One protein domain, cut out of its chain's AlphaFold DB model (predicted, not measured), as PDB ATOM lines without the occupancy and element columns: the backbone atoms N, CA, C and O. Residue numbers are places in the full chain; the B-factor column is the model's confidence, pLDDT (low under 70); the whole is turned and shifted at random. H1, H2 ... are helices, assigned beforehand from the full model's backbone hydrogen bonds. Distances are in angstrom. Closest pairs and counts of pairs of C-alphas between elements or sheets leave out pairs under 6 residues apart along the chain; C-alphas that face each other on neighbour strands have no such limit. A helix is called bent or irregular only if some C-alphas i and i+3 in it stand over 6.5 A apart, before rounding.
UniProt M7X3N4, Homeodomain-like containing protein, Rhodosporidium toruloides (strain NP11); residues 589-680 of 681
ATOM      1  N   ALA A 589      22.125   2.376  39.927       97.19
ATOM      2  CA  ALA A 589      22.455   3.722  40.403       97.19
ATOM      3  C   ALA A 589      23.968   4.045  40.365       97.19
ATOM      4  O   ALA A 589      24.349   5.206  40.242       97.19
ATOM      5  N   GLU A 590      24.851   3.041  40.460       96.94
ATOM      6  CA  GLU A 590      26.299   3.252  40.304       96.94
ATOM      7  C   GLU A 590      26.700   3.362  38.831       96.94
ATOM      8  O   GLU A 590      27.583   4.152  38.501       96.94
ATOM      9  N   ASP A 591      26.059   2.591  37.945       97.44
ATOM     10  CA  ASP A 591      26.250   2.715  36.499       97.44
ATOM     11  C   ASP A 591      25.727   4.071  35.996       97.44
ATOM     12  O   ASP A 591      26.424   4.745  35.244       97.44
ATOM     13  N   GLU A 592      24.568   4.537  36.473       97.38
ATOM     14  CA  GLU A 592      24.036   5.876  36.183       97.38
ATOM     15  C   GLU A 592      24.995   6.986  36.643       97.38
ATOM     16  O   GLU A 592      25.309   7.903  35.881       97.38
ATOM     17  N   MET A 593      25.508   6.887  37.874       97.81
ATOM     18  CA  MET A 593      26.490   7.823  38.431       97.81
ATOM     19  C   MET A 593      27.794   7.826  37.619       97.81
ATOM     20  O   MET A 593      28.336   8.892  37.334       97.81
ATOM     21  N   LEU A 594      28.259   6.652  37.179       97.88
ATOM     22  CA  LEU A 594      29.407   6.496  36.285       97.88
ATOM     23  C   LEU A 594      29.155   7.139  34.913       97.88
ATOM     24  O   LEU A 594      30.011   7.879  34.429       97.88
ATOM     25  N   LEU A 595      27.989   6.924  34.301       97.62
ATOM     26  CA  LEU A 595      27.631   7.560  33.031       97.62
ATOM     27  C   LEU A 595      27.569   9.087  33.164       97.62
ATOM     28  O   LEU A 595      28.198   9.784  32.368       97.62
ATOM     29  N   LYS A 596      26.909   9.617  34.201       97.75
ATOM     30  CA  LYS A 596      26.864  11.062  34.502       97.75
ATOM     31  C   LYS A 596      28.265  11.647  34.726       97.75
ATOM     32  O   LYS A 596      28.594  12.691  34.163       97.75
ATOM     33  N   ALA A 597      29.123  10.944  35.464       98.12
ATOM     34  CA  ALA A 597      30.512  11.341  35.683       98.12
ATOM     35  C   ALA A 597      31.349  11.341  34.389       98.12
ATOM     36  O   ALA A 597      32.176  12.235  34.201       98.12
ATOM     37  N   VAL A 598      31.128  10.387  33.475       98.00
ATOM     38  CA  VAL A 598      31.773  10.367  32.149       98.00
ATOM     39  C   VAL A 598      31.232  11.472  31.247       98.00
ATOM     40  O   VAL A 598      32.035  12.117  30.584       98.00
ATOM     41  N   ILE A 599      29.928  11.769  31.256       97.56
ATOM     42  CA  ILE A 599      29.375  12.924  30.526       97.56
ATOM     43  C   ILE A 599      30.075  14.213  30.983       97.56
ATOM     44  O   ILE A 599      30.562  14.970  30.145       97.56
ATOM     45  N   GLN A 600      30.207  14.424  32.297       97.00
ATOM     46  CA  GLN A 600      30.797  15.635  32.878       97.00
ATOM     47  C   GLN A 600      32.325  15.751  32.694       97.00
ATOM     48  O   GLN A 600      32.842  16.851  32.497       97.00
ATOM     49  N   CYS A 601      33.069  14.642  32.796       96.50
ATOM     50  CA  CYS A 601      34.542  14.647  32.828       96.50
ATOM     51  C   CYS A 601      35.220  14.069  31.569       96.50
ATOM     52  O   CYS A 601      36.451  14.132  31.464       96.50
ATOM     53  N   GLY A 602      34.468  13.475  30.642       96.06
ATOM     54  CA  GLY A 602      34.996  12.627  29.572       96.06
ATOM     55  C   GLY A 602      35.707  11.379  30.117       96.06
ATOM     56  O   GLY A 602      35.506  10.957  31.257       96.06
ATOM     57  N   CYS A 603      36.634  10.814  29.340       96.06
ATOM     58  CA  CYS A 603      37.472   9.679  29.767       96.06
ATOM     59  C   CYS A 603      38.621  10.075  30.732       96.06
ATOM     60  O   CYS A 603      39.667   9.417  30.761       96.06
ATOM     61  N   ALA A 604      38.462  11.145  31.520       96.31
ATOM     62  CA  ALA A 604      39.406  11.563  32.559       96.31
ATOM     63  C   ALA A 604      39.214  10.725  33.837       96.31
ATOM     64  O   ALA A 604      38.673  11.199  34.836       96.31
ATOM     65  N   TRP A 605      39.640   9.458  33.793       97.19
ATOM     66  CA  TRP A 605      39.343   8.434  34.807       97.19
ATOM     67  C   TRP A 605      39.623   8.843  36.262       97.19
ATOM     68  O   TRP A 605      38.865   8.452  37.144       97.19
ATOM     69  N   ASP A 606      40.643   9.663  36.528       97.00
ATOM     70  CA  ASP A 606      40.953  10.172  37.875       97.00
ATOM     71  C   ASP A 606      39.894  11.136  38.424       97.00
ATOM     72  O   ASP A 606      39.724  11.240  39.635       97.00
ATOM     73  N   ASN A 607      39.177  11.848  37.553       97.56
ATOM     74  CA  ASN A 607      38.068  12.718  37.938       97.56
ATOM     75  C   ASN A 607      36.755  11.935  38.014       97.56
ATOM     76  O   ASN A 607      36.032  12.079  38.996       97.56
ATOM     77  N   VAL A 608      36.508  11.022  37.066       97.88
ATOM     78  CA  VAL A 608      35.357  10.100  37.114       97.88
ATOM     79  C   VAL A 608      35.375   9.278  38.414       97.88
ATOM     80  O   VAL A 608      34.361   9.165  39.092       97.88
ATOM     81  N   ALA A 609      36.542   8.782  38.839       97.88
ATOM     82  CA  ALA A 609      36.689   8.033  40.090       97.88
ATOM     83  C   ALA A 609      36.381   8.855  41.358       97.88
ATOM     84  O   ALA A 609      35.921   8.290  42.346       97.88
ATOM     85  N   LYS A 610      36.596  10.179  41.345       97.75
ATOM     86  CA  LYS A 610      36.232  11.063  42.473       97.75
ATOM     87  C   LYS A 610      34.717  11.250  42.591       97.75
ATOM     88  O   LYS A 610      34.233  11.476  43.694       97.75
ATOM     89  N   LEU A 611      33.995  11.152  41.472       97.62
ATOM     90  CA  LEU A 611      32.533  11.231  41.417       97.62
ATOM     91  C   LEU A 611      31.851   9.889  41.743       97.62
ATOM     92  O   LEU A 611      30.683   9.892  42.110       97.62
ATOM     93  N   CYS A 612      32.581   8.768  41.690       97.12
ATOM     94  CA  CYS A 612      32.097   7.431  42.058       97.12
ATOM     95  C   CYS A 612      32.779   6.905  43.344       97.12
ATOM     96  O   CYS A 612      33.520   5.921  43.278       97.12
ATOM     97  N   PRO A 613      32.559   7.513  44.529       95.88
ATOM     98  CA  PRO A 613      33.346   7.247  45.743       95.88
ATOM     99  C   PRO A 613      33.240   5.813  46.291       95.88
ATOM    100  O   PRO A 613      34.092   5.396  47.073       95.88
ATOM    101  N   THR A 614      32.230   5.035  45.884       95.56
ATOM    102  CA  THR A 614      32.094   3.608  46.233       95.56
ATOM    103  C   THR A 614      33.055   2.700  45.457       95.56
ATOM    104  O   THR A 614      33.184   1.520  45.791       95.56
ATOM    105  N   ARG A 615      33.732   3.212  44.416       96.69
ATOM    106  CA  ARG A 615      34.498   2.419  43.443       96.69
ATOM    107  C   ARG A 615      35.890   2.990  43.199       96.69
ATOM    108  O   ARG A 615      36.083   4.178  42.976       96.69
ATOM    109  N   ALA A 616      36.886   2.111  43.162       96.31
ATOM    110  CA  ALA A 616      38.250   2.502  42.824       96.31
ATOM    111  C   ALA A 616      38.391   2.806  41.321       96.31
ATOM    112  O   ALA A 616      37.782   2.129  40.491       96.31
ATOM    113  N   TYR A 617      39.290   3.733  40.968       97.69
ATOM    114  CA  TYR A 617      39.667   4.118  39.594       97.69
ATOM    115  C   TYR A 617      39.643   2.963  38.573       97.69
ATOM    116  O   TYR A 617      38.994   3.045  37.528       97.69
ATOM    117  N   HIS A 618      40.312   1.848  38.888       97.25
ATOM    118  CA  HIS A 618      40.408   0.709  37.974       97.25
ATOM    119  C   HIS A 618      39.071  -0.014  37.776       97.25
ATOM    120  O   HIS A 618      38.807  -0.487  36.675       97.25
ATOM    121  N   GLN A 619      38.224  -0.091  38.807       96.44
ATOM    122  CA  GLN A 619      36.895  -0.704  38.712       96.44
ATOM    123  C   GLN A 619      35.989   0.133  37.808       96.44
ATOM    124  O   GLN A 619      35.355  -0.419  36.913       96.44
ATOM    125  N   VAL A 620      35.990   1.455  38.008       97.69
ATOM    126  CA  VAL A 620      35.221   2.435  37.229       97.69
ATOM    127  C   VAL A 620      35.596   2.359  35.743       97.69
ATOM    128  O   VAL A 620      34.742   2.118  34.890       97.69
ATOM    129  N   ARG A 621      36.897   2.445  35.432       97.75
ATOM    130  CA  ARG A 621      37.408   2.335  34.057       97.75
ATOM    131  C   ARG A 621      37.087   0.980  33.412       97.75
ATOM    132  O   ARG A 621      36.710   0.937  32.244       97.75
ATOM    133  N   GLN A 622      37.237  -0.129  34.142       96.81
ATOM    134  CA  GLN A 622      36.939  -1.468  33.615       96.81
ATOM    135  C   GLN A 622      35.440  -1.681  33.383       96.81
ATOM    136  O   GLN A 622      35.082  -2.282  32.374       96.81
ATOM    137  N   ARG A 623      34.561  -1.174  34.263       96.50
ATOM    138  CA  ARG A 623      33.104  -1.237  34.068       96.50
ATOM    139  C   ARG A 623      32.691  -0.498  32.802       96.50
ATOM    140  O   ARG A 623      31.951  -1.056  31.997       96.50
ATOM    141  N   PHE A 624      33.232   0.703  32.595       97.06
ATOM    142  CA  PHE A 624      32.940   1.476  31.396       97.06
ATOM    143  C   PHE A 624      33.399   0.760  30.118       97.06
ATOM    144  O   PHE A 624      32.597   0.524  29.216       97.06
ATOM    145  N   LEU A 625      34.670   0.346  30.061       95.88
ATOM    146  CA  LEU A 625      35.250  -0.289  28.871       95.88
ATOM    147  C   LEU A 625      34.626  -1.648  28.511       95.88
ATOM    148  O   LEU A 625      34.680  -2.025  27.347       95.88
ATOM    149  N   ARG A 626      34.066  -2.384  29.480       93.31
ATOM    150  CA  ARG A 626      33.520  -3.739  29.271       93.31
ATOM    151  C   ARG A 626      32.016  -3.802  29.003       93.31
ATOM    152  O   ARG A 626      31.501  -4.909  28.893       93.31
ATOM    153  N   GLY A 627      31.306  -2.675  28.960       86.94
ATOM    154  CA  GLY A 627      29.853  -2.727  28.762       86.94
ATOM    155  C   GLY A 627      29.131  -1.398  28.564       86.94
ATOM    156  O   GLY A 627      28.143  -1.346  27.839       86.94
ATOM    157  N   LEU A 628      29.632  -0.303  29.151       88.81
ATOM    158  CA  LEU A 628      28.992   1.008  28.988       88.81
ATOM    159  C   LEU A 628      29.491   1.766  27.741       88.81
ATOM    160  O   LEU A 628      28.746   2.578  27.204       88.81
ATOM    161  N   LYS A 629      30.715   1.498  27.246       90.56
ATOM    162  CA  LYS A 629      31.270   2.186  26.059       90.56
ATOM    163  C   LYS A 629      30.554   1.811  24.751       90.56
ATOM    164  O   LYS A 629      30.355   2.699  23.931       90.56
ATOM    165  N   SER A 630      30.204   0.537  24.536       84.62
ATOM    166  CA  SER A 630      29.483   0.109  23.321       84.62
ATOM    167  C   SER A 630      27.974   0.346  23.405       84.62
ATOM    168  O   SER A 630      27.313   0.439  22.378       84.62
ATOM    169  N   GLY A 631      27.421   0.455  24.617       83.88
ATOM    170  CA  GLY A 631      25.978   0.543  24.853       83.88
ATOM    171  C   GLY A 631      25.234  -0.793  24.747       83.88
ATOM    172  O   GLY A 631      24.099  -0.878  25.198       83.88
ATOM    173  N   GLU A 632      25.868  -1.860  24.255       84.88
ATOM    174  CA  GLU A 632      25.248  -3.189  24.107       84.88
ATOM    175  C   GLU A 632      24.825  -3.814  25.443       84.88
ATOM    176  O   GLU A 632      23.893  -4.611  25.486       84.88
ATOM    177  N   THR A 633      25.502  -3.465  26.544       88.88
ATOM    178  CA  THR A 633      25.124  -3.913  27.893       88.88
ATOM    179  C   THR A 633      24.597  -2.769  28.759       88.88
ATOM    180  O   THR A 633      24.670  -2.855  29.991       88.88
ATOM    181  N   LEU A 634      24.130  -1.672  28.152       92.06
ATOM    182  CA  LEU A 634      23.452  -0.620  28.902       92.06
ATOM    183  C   LEU A 634      22.070  -1.136  29.344       92.06
ATOM    184  O   LEU A 634      21.320  -1.649  28.515       92.06
ATOM    185  N   PRO A 635      21.699  -0.999  30.626       92.31
ATOM    186  CA  PRO A 635      20.323  -1.211  31.059       92.31
ATOM    187  C   PRO A 635      19.361  -0.314  30.254       92.31
ATOM    188  O   PRO A 635      19.699   0.856  30.047       92.31
ATOM    189  N   PRO A 636      18.167  -0.798  29.845       93.62
ATOM    190  CA  PRO A 636      17.202  -0.011  29.064       93.62
ATOM    191  C   PRO A 636      16.889   1.358  29.682       93.62
ATOM    192  O   PRO A 636      16.849   2.373  28.992       93.62
ATOM    193  N   GLU A 637      16.778   1.388  31.011       95.56
ATOM    194  CA  GLU A 637      16.564   2.574  31.848       95.56
ATOM    195  C   GLU A 637      17.597   3.690  31.605       95.56
ATOM    196  O   GLU A 637      17.270   4.870  31.710       95.56
ATOM    197  N   LEU A 638      18.835   3.339  31.239       96.00
ATOM    198  CA  LEU A 638      19.953   4.271  31.066       96.00
ATOM    199  C   LEU A 638      20.233   4.640  29.601       96.00
ATOM    200  O   LEU A 638      21.096   5.484  29.352       96.00
ATOM    201  N   MET A 639      19.523   4.059  28.622       94.88
ATOM    202  CA  MET A 639      19.798   4.302  27.193       94.88
ATOM    203  C   MET A 639      19.643   5.767  26.777       94.88
ATOM    204  O   MET A 639      20.377   6.236  25.912       94.88
ATOM    205  N   HIS A 640      18.784   6.525  27.462       95.88
ATOM    206  CA  HIS A 640      18.632   7.966  27.258       95.88
ATOM    207  C   HIS A 640      19.937   8.765  27.486       95.88
ATOM    208  O   HIS A 640      20.097   9.850  26.932       95.88
ATOM    209  N   LEU A 641      20.899   8.229  28.253       95.88
ATOM    210  CA  LEU A 641      22.214   8.845  28.476       95.88
ATOM    211  C   LEU A 641      23.246   8.487  27.392       95.88
ATOM    212  O   LEU A 641      24.254   9.184  27.266       95.88
ATOM    213  N   GLN A 642      23.028   7.428  26.603       95.44
ATOM    214  CA  GLN A 642      24.015   6.923  25.640       95.44
ATOM    215  C   GLN A 642      24.479   7.982  24.617       95.44
ATOM    216  O   GLN A 642      25.693   8.091  24.426       95.44
ATOM    217  N   PRO A 643      23.606   8.814  24.005       96.31
ATOM    218  CA  PRO A 643      24.051   9.831  23.048       96.31
ATOM    219  C   PRO A 643      24.976  10.879  23.689       96.31
ATOM    220  O   PRO A 643      25.996  11.251  23.109       96.31
ATOM    221  N   ALA A 644      24.669  11.304  24.919       96.44
ATOM    222  CA  ALA A 644      25.485  12.258  25.670       96.44
ATOM    223  C   ALA A 644      26.849  11.667  26.071       96.44
ATOM    224  O   ALA A 644      27.870  12.356  26.015       96.44
ATOM    225  N   VAL A 645      26.884  10.379  26.429       96.25
ATOM    226  CA  VAL A 645      28.122   9.643  26.732       96.25
ATOM    227  C   VAL A 645      29.002   9.538  25.487       96.25
ATOM    228  O   VAL A 645      30.187   9.855  25.559       96.25
ATOM    229  N   LEU A 646      28.436   9.143  24.340       95.69
ATOM    230  CA  LEU A 646      29.173   9.043  23.076       95.69
ATOM    231  C   LEU A 646      29.751  10.399  22.650       95.69
ATOM    232  O   LEU A 646      30.936  10.464  22.318       95.69
ATOM    233  N   LYS A 647      28.963  11.480  22.750       95.94
ATOM    234  CA  LYS A 647      29.431  12.850  22.488       95.94
ATOM    235  C   LYS A 647      30.606  13.234  23.398       95.94
ATOM    236  O   LYS A 647      31.670  13.577  22.897       95.94
ATOM    237  N   SER A 648      30.469  13.082  24.718       96.06
ATOM    238  CA  SER A 648      31.532  13.444  25.675       96.06
ATOM    239  C   SER A 648      32.818  12.616  25.498       96.06
ATOM    240  O   SER A 648      33.933  13.129  25.643       96.06
ATOM    241  N   VAL A 649      32.702  11.338  25.114       95.06
ATOM    242  CA  VAL A 649      33.858  10.499  24.755       95.06
ATOM    243  C   VAL A 649      34.543  11.013  23.484       95.06
ATOM    244  O   VAL A 649      35.772  11.121  23.475       95.06
ATOM    245  N   ALA A 650      33.779  11.360  22.442       95.75
ATOM    246  CA  ALA A 650      34.313  11.912  21.198       95.75
ATOM    247  C   ALA A 650      35.006  13.268  21.425       95.75
ATOM    248  O   ALA A 650      36.156  13.437  21.015       95.75
ATOM    249  N   ASP A 651      34.375  14.184  22.165       94.06
ATOM    250  CA  ASP A 651      34.934  15.493  22.529       94.06
ATOM    251  C   ASP A 651      36.249  15.345  23.316       94.06
ATOM    252  O   ASP A 651      37.232  16.054  23.073       94.06
ATOM    253  N   TYR A 652      36.316  14.375  24.234       95.25
ATOM    254  CA  TYR A 652      37.529  14.080  24.995       95.25
ATOM    255  C   TYR A 652      38.651  13.495  24.121       95.25
ATOM    256  O   TYR A 652      39.816  13.883  24.271       95.25
ATOM    257  N   GLU A 653      38.339  12.577  23.201       94.56
ATOM    258  CA  GLU A 653      39.324  12.023  22.264       94.56
ATOM    259  C   GLU A 653      39.804  13.085  21.252       94.56
ATOM    260  O   GLU A 653      41.012  13.190  21.014       94.56
ATOM    261  N   ALA A 654      38.919  13.964  20.770       95.62
ATOM    262  CA  ALA A 654      39.265  15.123  19.945       95.62
ATOM    263  C   ALA A 654      40.180  16.107  20.695       95.62
ATOM    264  O   ALA A 654      41.238  16.482  20.183       95.62
ATOM    265  N   LYS A 655      39.857  16.456  21.949       95.62
ATOM    266  CA  LYS A 655      40.707  17.300  22.807       95.62
ATOM    267  C   LYS A 655      42.079  16.670  23.063       95.62
ATOM    268  O   LYS A 655      43.099  17.364  23.034       95.62
ATOM    269  N   LYS A 656      42.138  15.349  23.262       95.44
ATOM    270  CA  LYS A 656      43.399  14.602  23.387       95.44
ATOM    271  C   LYS A 656      44.212  14.640  22.086       95.44
ATOM    272  O   LYS A 656      45.429  14.818  22.153       95.44
ATOM    273  N   LYS A 657      43.563  14.518  20.919       96.81
ATOM    274  CA  LYS A 657      44.201  14.639  19.595       96.81
ATOM    275  C   LYS A 657      44.763  16.048  19.377       96.81
ATOM    276  O   LYS A 657      45.948  16.153  19.076       96.81
ATOM    277  N   ARG A 658      43.978  17.107  19.635       95.94
ATOM    278  CA  ARG A 658      44.433  18.514  19.583       95.94
ATOM    279  C   ARG A 658      45.652  18.747  20.485       95.94
ATOM    280  O   ARG A 658      46.655  19.270  20.019       95.94
ATOM    281  N   LYS A 659      45.637  18.263  21.736       96.25
ATOM    282  CA  LYS A 659      46.797  18.379  22.646       96.25
ATOM    283  C   LYS A 659      48.043  17.628  22.149       96.25
ATOM    284  O   LYS A 659      49.153  18.111  22.357       96.25
ATOM    285  N   LYS A 660      47.889  16.462  21.503       96.94
ATOM    286  CA  LYS A 660      49.023  15.750  20.882       96.94
ATOM    287  C   LYS A 660      49.574  16.539  19.688       96.94
ATOM    288  O   LYS A 660      50.785  16.702  19.610       96.94
ATOM    289  N   ALA A 661      48.701  17.045  18.816       96.56
ATOM    290  CA  ALA A 661      49.083  17.851  17.658       96.56
ATOM    291  C   ALA A 661      49.814  19.139  18.073       96.56
ATOM    292  O   ALA A 661      50.890  19.405  17.560       96.56
ATOM    293  N   ALA A 662      49.311  19.865  19.077       96.19
ATOM    294  CA  ALA A 662      49.977  21.054  19.612       96.19
ATOM    295  C   ALA A 662      51.369  20.747  20.196       96.19
ATOM    296  O   ALA A 662      52.312  21.494  19.954       96.19
ATOM    297  N   LYS A 663      51.540  19.619  20.912       96.88
ATOM    298  CA  LYS A 663      52.874  19.197  21.380       96.88
ATOM    299  C   LYS A 663      53.808  18.866  20.207       96.88
ATOM    300  O   LYS A 663      54.982  19.203  20.265       96.88
ATOM    301  N   GLN A 664      53.295  18.207  19.169       97.00
ATOM    302  CA  GLN A 664      54.073  17.866  17.979       97.00
ATOM    303  C   GLN A 664      54.488  19.122  17.196       97.00
ATOM    304  O   GLN A 664      55.649  19.228  16.829       97.00
ATOM    305  N   ALA A 665      53.587  20.093  17.026       96.88
ATOM    306  CA  ALA A 665      53.886  21.376  16.390       96.88
ATOM    307  C   ALA A 665      54.919  22.196  17.184       96.88
ATOM    308  O   ALA A 665      55.810  22.787  16.589       96.88
ATOM    309  N   ALA A 666      54.855  22.184  18.522       95.31
ATOM    310  CA  ALA A 666      55.870  22.821  19.365       95.31
ATOM    311  C   ALA A 666      57.250  22.150  19.223       95.31
ATOM    312  O   ALA A 666      58.252  22.841  19.089       95.31
ATOM    313  N   GLN A 667      57.300  20.814  19.187       97.56
ATOM    314  CA  GLN A 667      58.541  20.065  18.963       97.56
ATOM    315  C   GLN A 667      59.098  20.273  17.542       97.56
ATOM    316  O   GLN A 667      60.307  20.303  17.346       97.56
ATOM    317  N   GLU A 668      58.232  20.425  16.538       98.06
ATOM    318  CA  GLU A 668      58.635  20.752  15.168       98.06
ATOM    319  C   GLU A 668      59.144  22.196  15.046       98.06
ATOM    320  O   GLU A 668      60.109  22.439  14.326       98.06
ATOM    321  N   PHE A 669      58.551  23.143  15.781       97.56
ATOM    322  CA  PHE A 669      59.059  24.511  15.890       97.56
ATOM    323  C   PHE A 669      60.460  24.535  16.517       97.56
ATOM    324  O   PHE A 669      61.372  25.087  15.916       97.56
ATOM    325  N   GLU A 670      60.648  23.861  17.657       97.19
ATOM    326  CA  GLU A 670      61.945  23.713  18.337       97.19
ATOM    327  C   GLU A 670      62.999  23.068  17.414       97.19
ATOM    328  O   GLU A 670      64.136  23.532  17.341       97.19
ATOM    329  N   ARG A 671      62.607  22.062  16.614       98.12
ATOM    330  CA  ARG A 671      63.492  21.451  15.607       98.12
ATOM    331  C   ARG A 671      63.879  22.429  14.493       98.12
ATOM    332  O   ARG A 671      65.048  22.494  14.135       98.12
ATOM    333  N   ARG A 672      62.927  23.205  13.961       98.12
ATOM    334  CA  ARG A 672      63.193  24.225  12.928       98.12
ATOM    335  C   ARG A 672      64.027  25.391  13.461       98.12
ATOM    336  O   ARG A 672      64.805  25.967  12.713       98.12
ATOM    337  N   GLU A 673      63.873  25.753  14.731       97.69
ATOM    338  CA  GLU A 673      64.709  26.764  15.385       97.69
ATOM    339  C   GLU A 673      66.157  26.270  15.519       97.69
ATOM    340  O   GLU A 673      67.078  26.983  15.124       97.69
ATOM    341  N   ALA A 674      66.358  25.017  15.943       97.31
ATOM    342  CA  ALA A 674      67.673  24.377  15.954       97.31
ATOM    343  C   ALA A 674      68.296  24.276  14.545       97.31
ATOM    344  O   ALA A 674      69.461  24.626  14.374       97.31
ATOM    345  N   GLU A 675      67.522  23.884  13.524       98.06
ATOM    346  CA  GLU A 675      67.958  23.878  12.115       98.06
ATOM    347  C   GLU A 675      68.382  25.281  11.634       98.06
ATOM    348  O   GLU A 675      69.372  25.411  10.918       98.06
ATOM    349  N   ARG A 676      67.678  26.350  12.043       98.12
ATOM    350  CA  ARG A 676      68.040  27.736  11.686       98.12
ATOM    351  C   ARG A 676      69.280  28.244  12.414       98.12
ATOM    352  O   ARG A 676      70.016  29.025  11.820       98.12
ATOM    353  N   LEU A 677      69.507  27.830  13.660       97.62
ATOM    354  CA  LEU A 677      70.729  28.162  14.399       97.62
ATOM    355  C   LEU A 677      71.942  27.439  13.800       97.62
ATOM    356  O   LEU A 677      72.941  28.087  13.518       97.62
ATOM    357  N   ALA A 678      71.817  26.142  13.501       96.94
ATOM    358  CA  ALA A 678      72.873  25.351  12.865       96.94
ATOM    359  C   ALA A 678      73.197  25.783  11.419       96.94
ATOM    360  O   ALA A 678      74.258  25.451  10.909       96.94
ATOM    361  N   ALA A 679      72.293  26.507  10.749       96.62
ATOM    362  CA  ALA A 679      72.532  27.109   9.433       96.62
ATOM    363  C   ALA A 679      73.071  28.555   9.496       96.62
ATOM    364  O   ALA A 679      73.303  29.162   8.449       96.62
ATOM    365  N   ALA A 680      73.201  29.128  10.698       95.56
ATOM    366  CA  ALA A 680      73.756  30.462  10.939       95.56
ATOM    367  C   ALA A 680      75.175  30.427  11.546       95.56
ATOM    368  O   ALA A 680      75.828  31.473  11.598       95.56
TER     369      ALA A 680
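AT A GLANCE: This is residues 589 to 680 of the 681 residues of the protein "Homeodomain-like containing protein" of Rhodosporidium toruloides (strain NP11) (UniProt M7X3N4). One long helix, H4, kinked by 39 degrees near residue 643, makes the length, and the three shorter helices H1, H2 and H3 form a compact head at its first part. Residues 654 to 680, of which 654 to 678 belong to H4, stick out free. The printed part has 92 residues with four named helices, in the order H1, H2, H3, H4, which hold 75 of them, and no named strand; its class is all helix, and the whole is extended, with a radius of gyration of the C-alphas of 19.0 A and spans of 67 by 25 by 19 A.

HOW THE PARTS SIT: H4, residues 636 to 678, touches H1, residues 589 to 601, with residues 638 to 649 alone; the closest C-alphas, of Val 645 and Ile 599, are 5.2 A apart. H1 touches H2, residues 605 to 611, at a steep tilt of 56 degrees, closest at C-alphas 597 and 608, 5.2 A. H3, residues 617 to 628, touches H2 with residues 617 to 621 alone, about perpendicular at 83 degrees, closest at C-alphas 617 and 609, 4.9 A. Every O i to N i+4 pair is within hydrogen-bond range in H1, 2 of 3 in H2, 7 of 8 in H3 and 34 of 39 in H4.

IN THESE COORDINATES: H4 runs 63.3 A from C-alpha 636 at (17.202, -0.011, 29.064) to C-alpha 678 at (72.873, 25.351, 12.865), irregular where C-alphas 637 and 640 are 7.4 A apart. H1 spans 18.0 A, H3 15.4 A.

THE WHOLE: The printed part has no cut, no link is long, and no printed residue is under 70 in pLDDT.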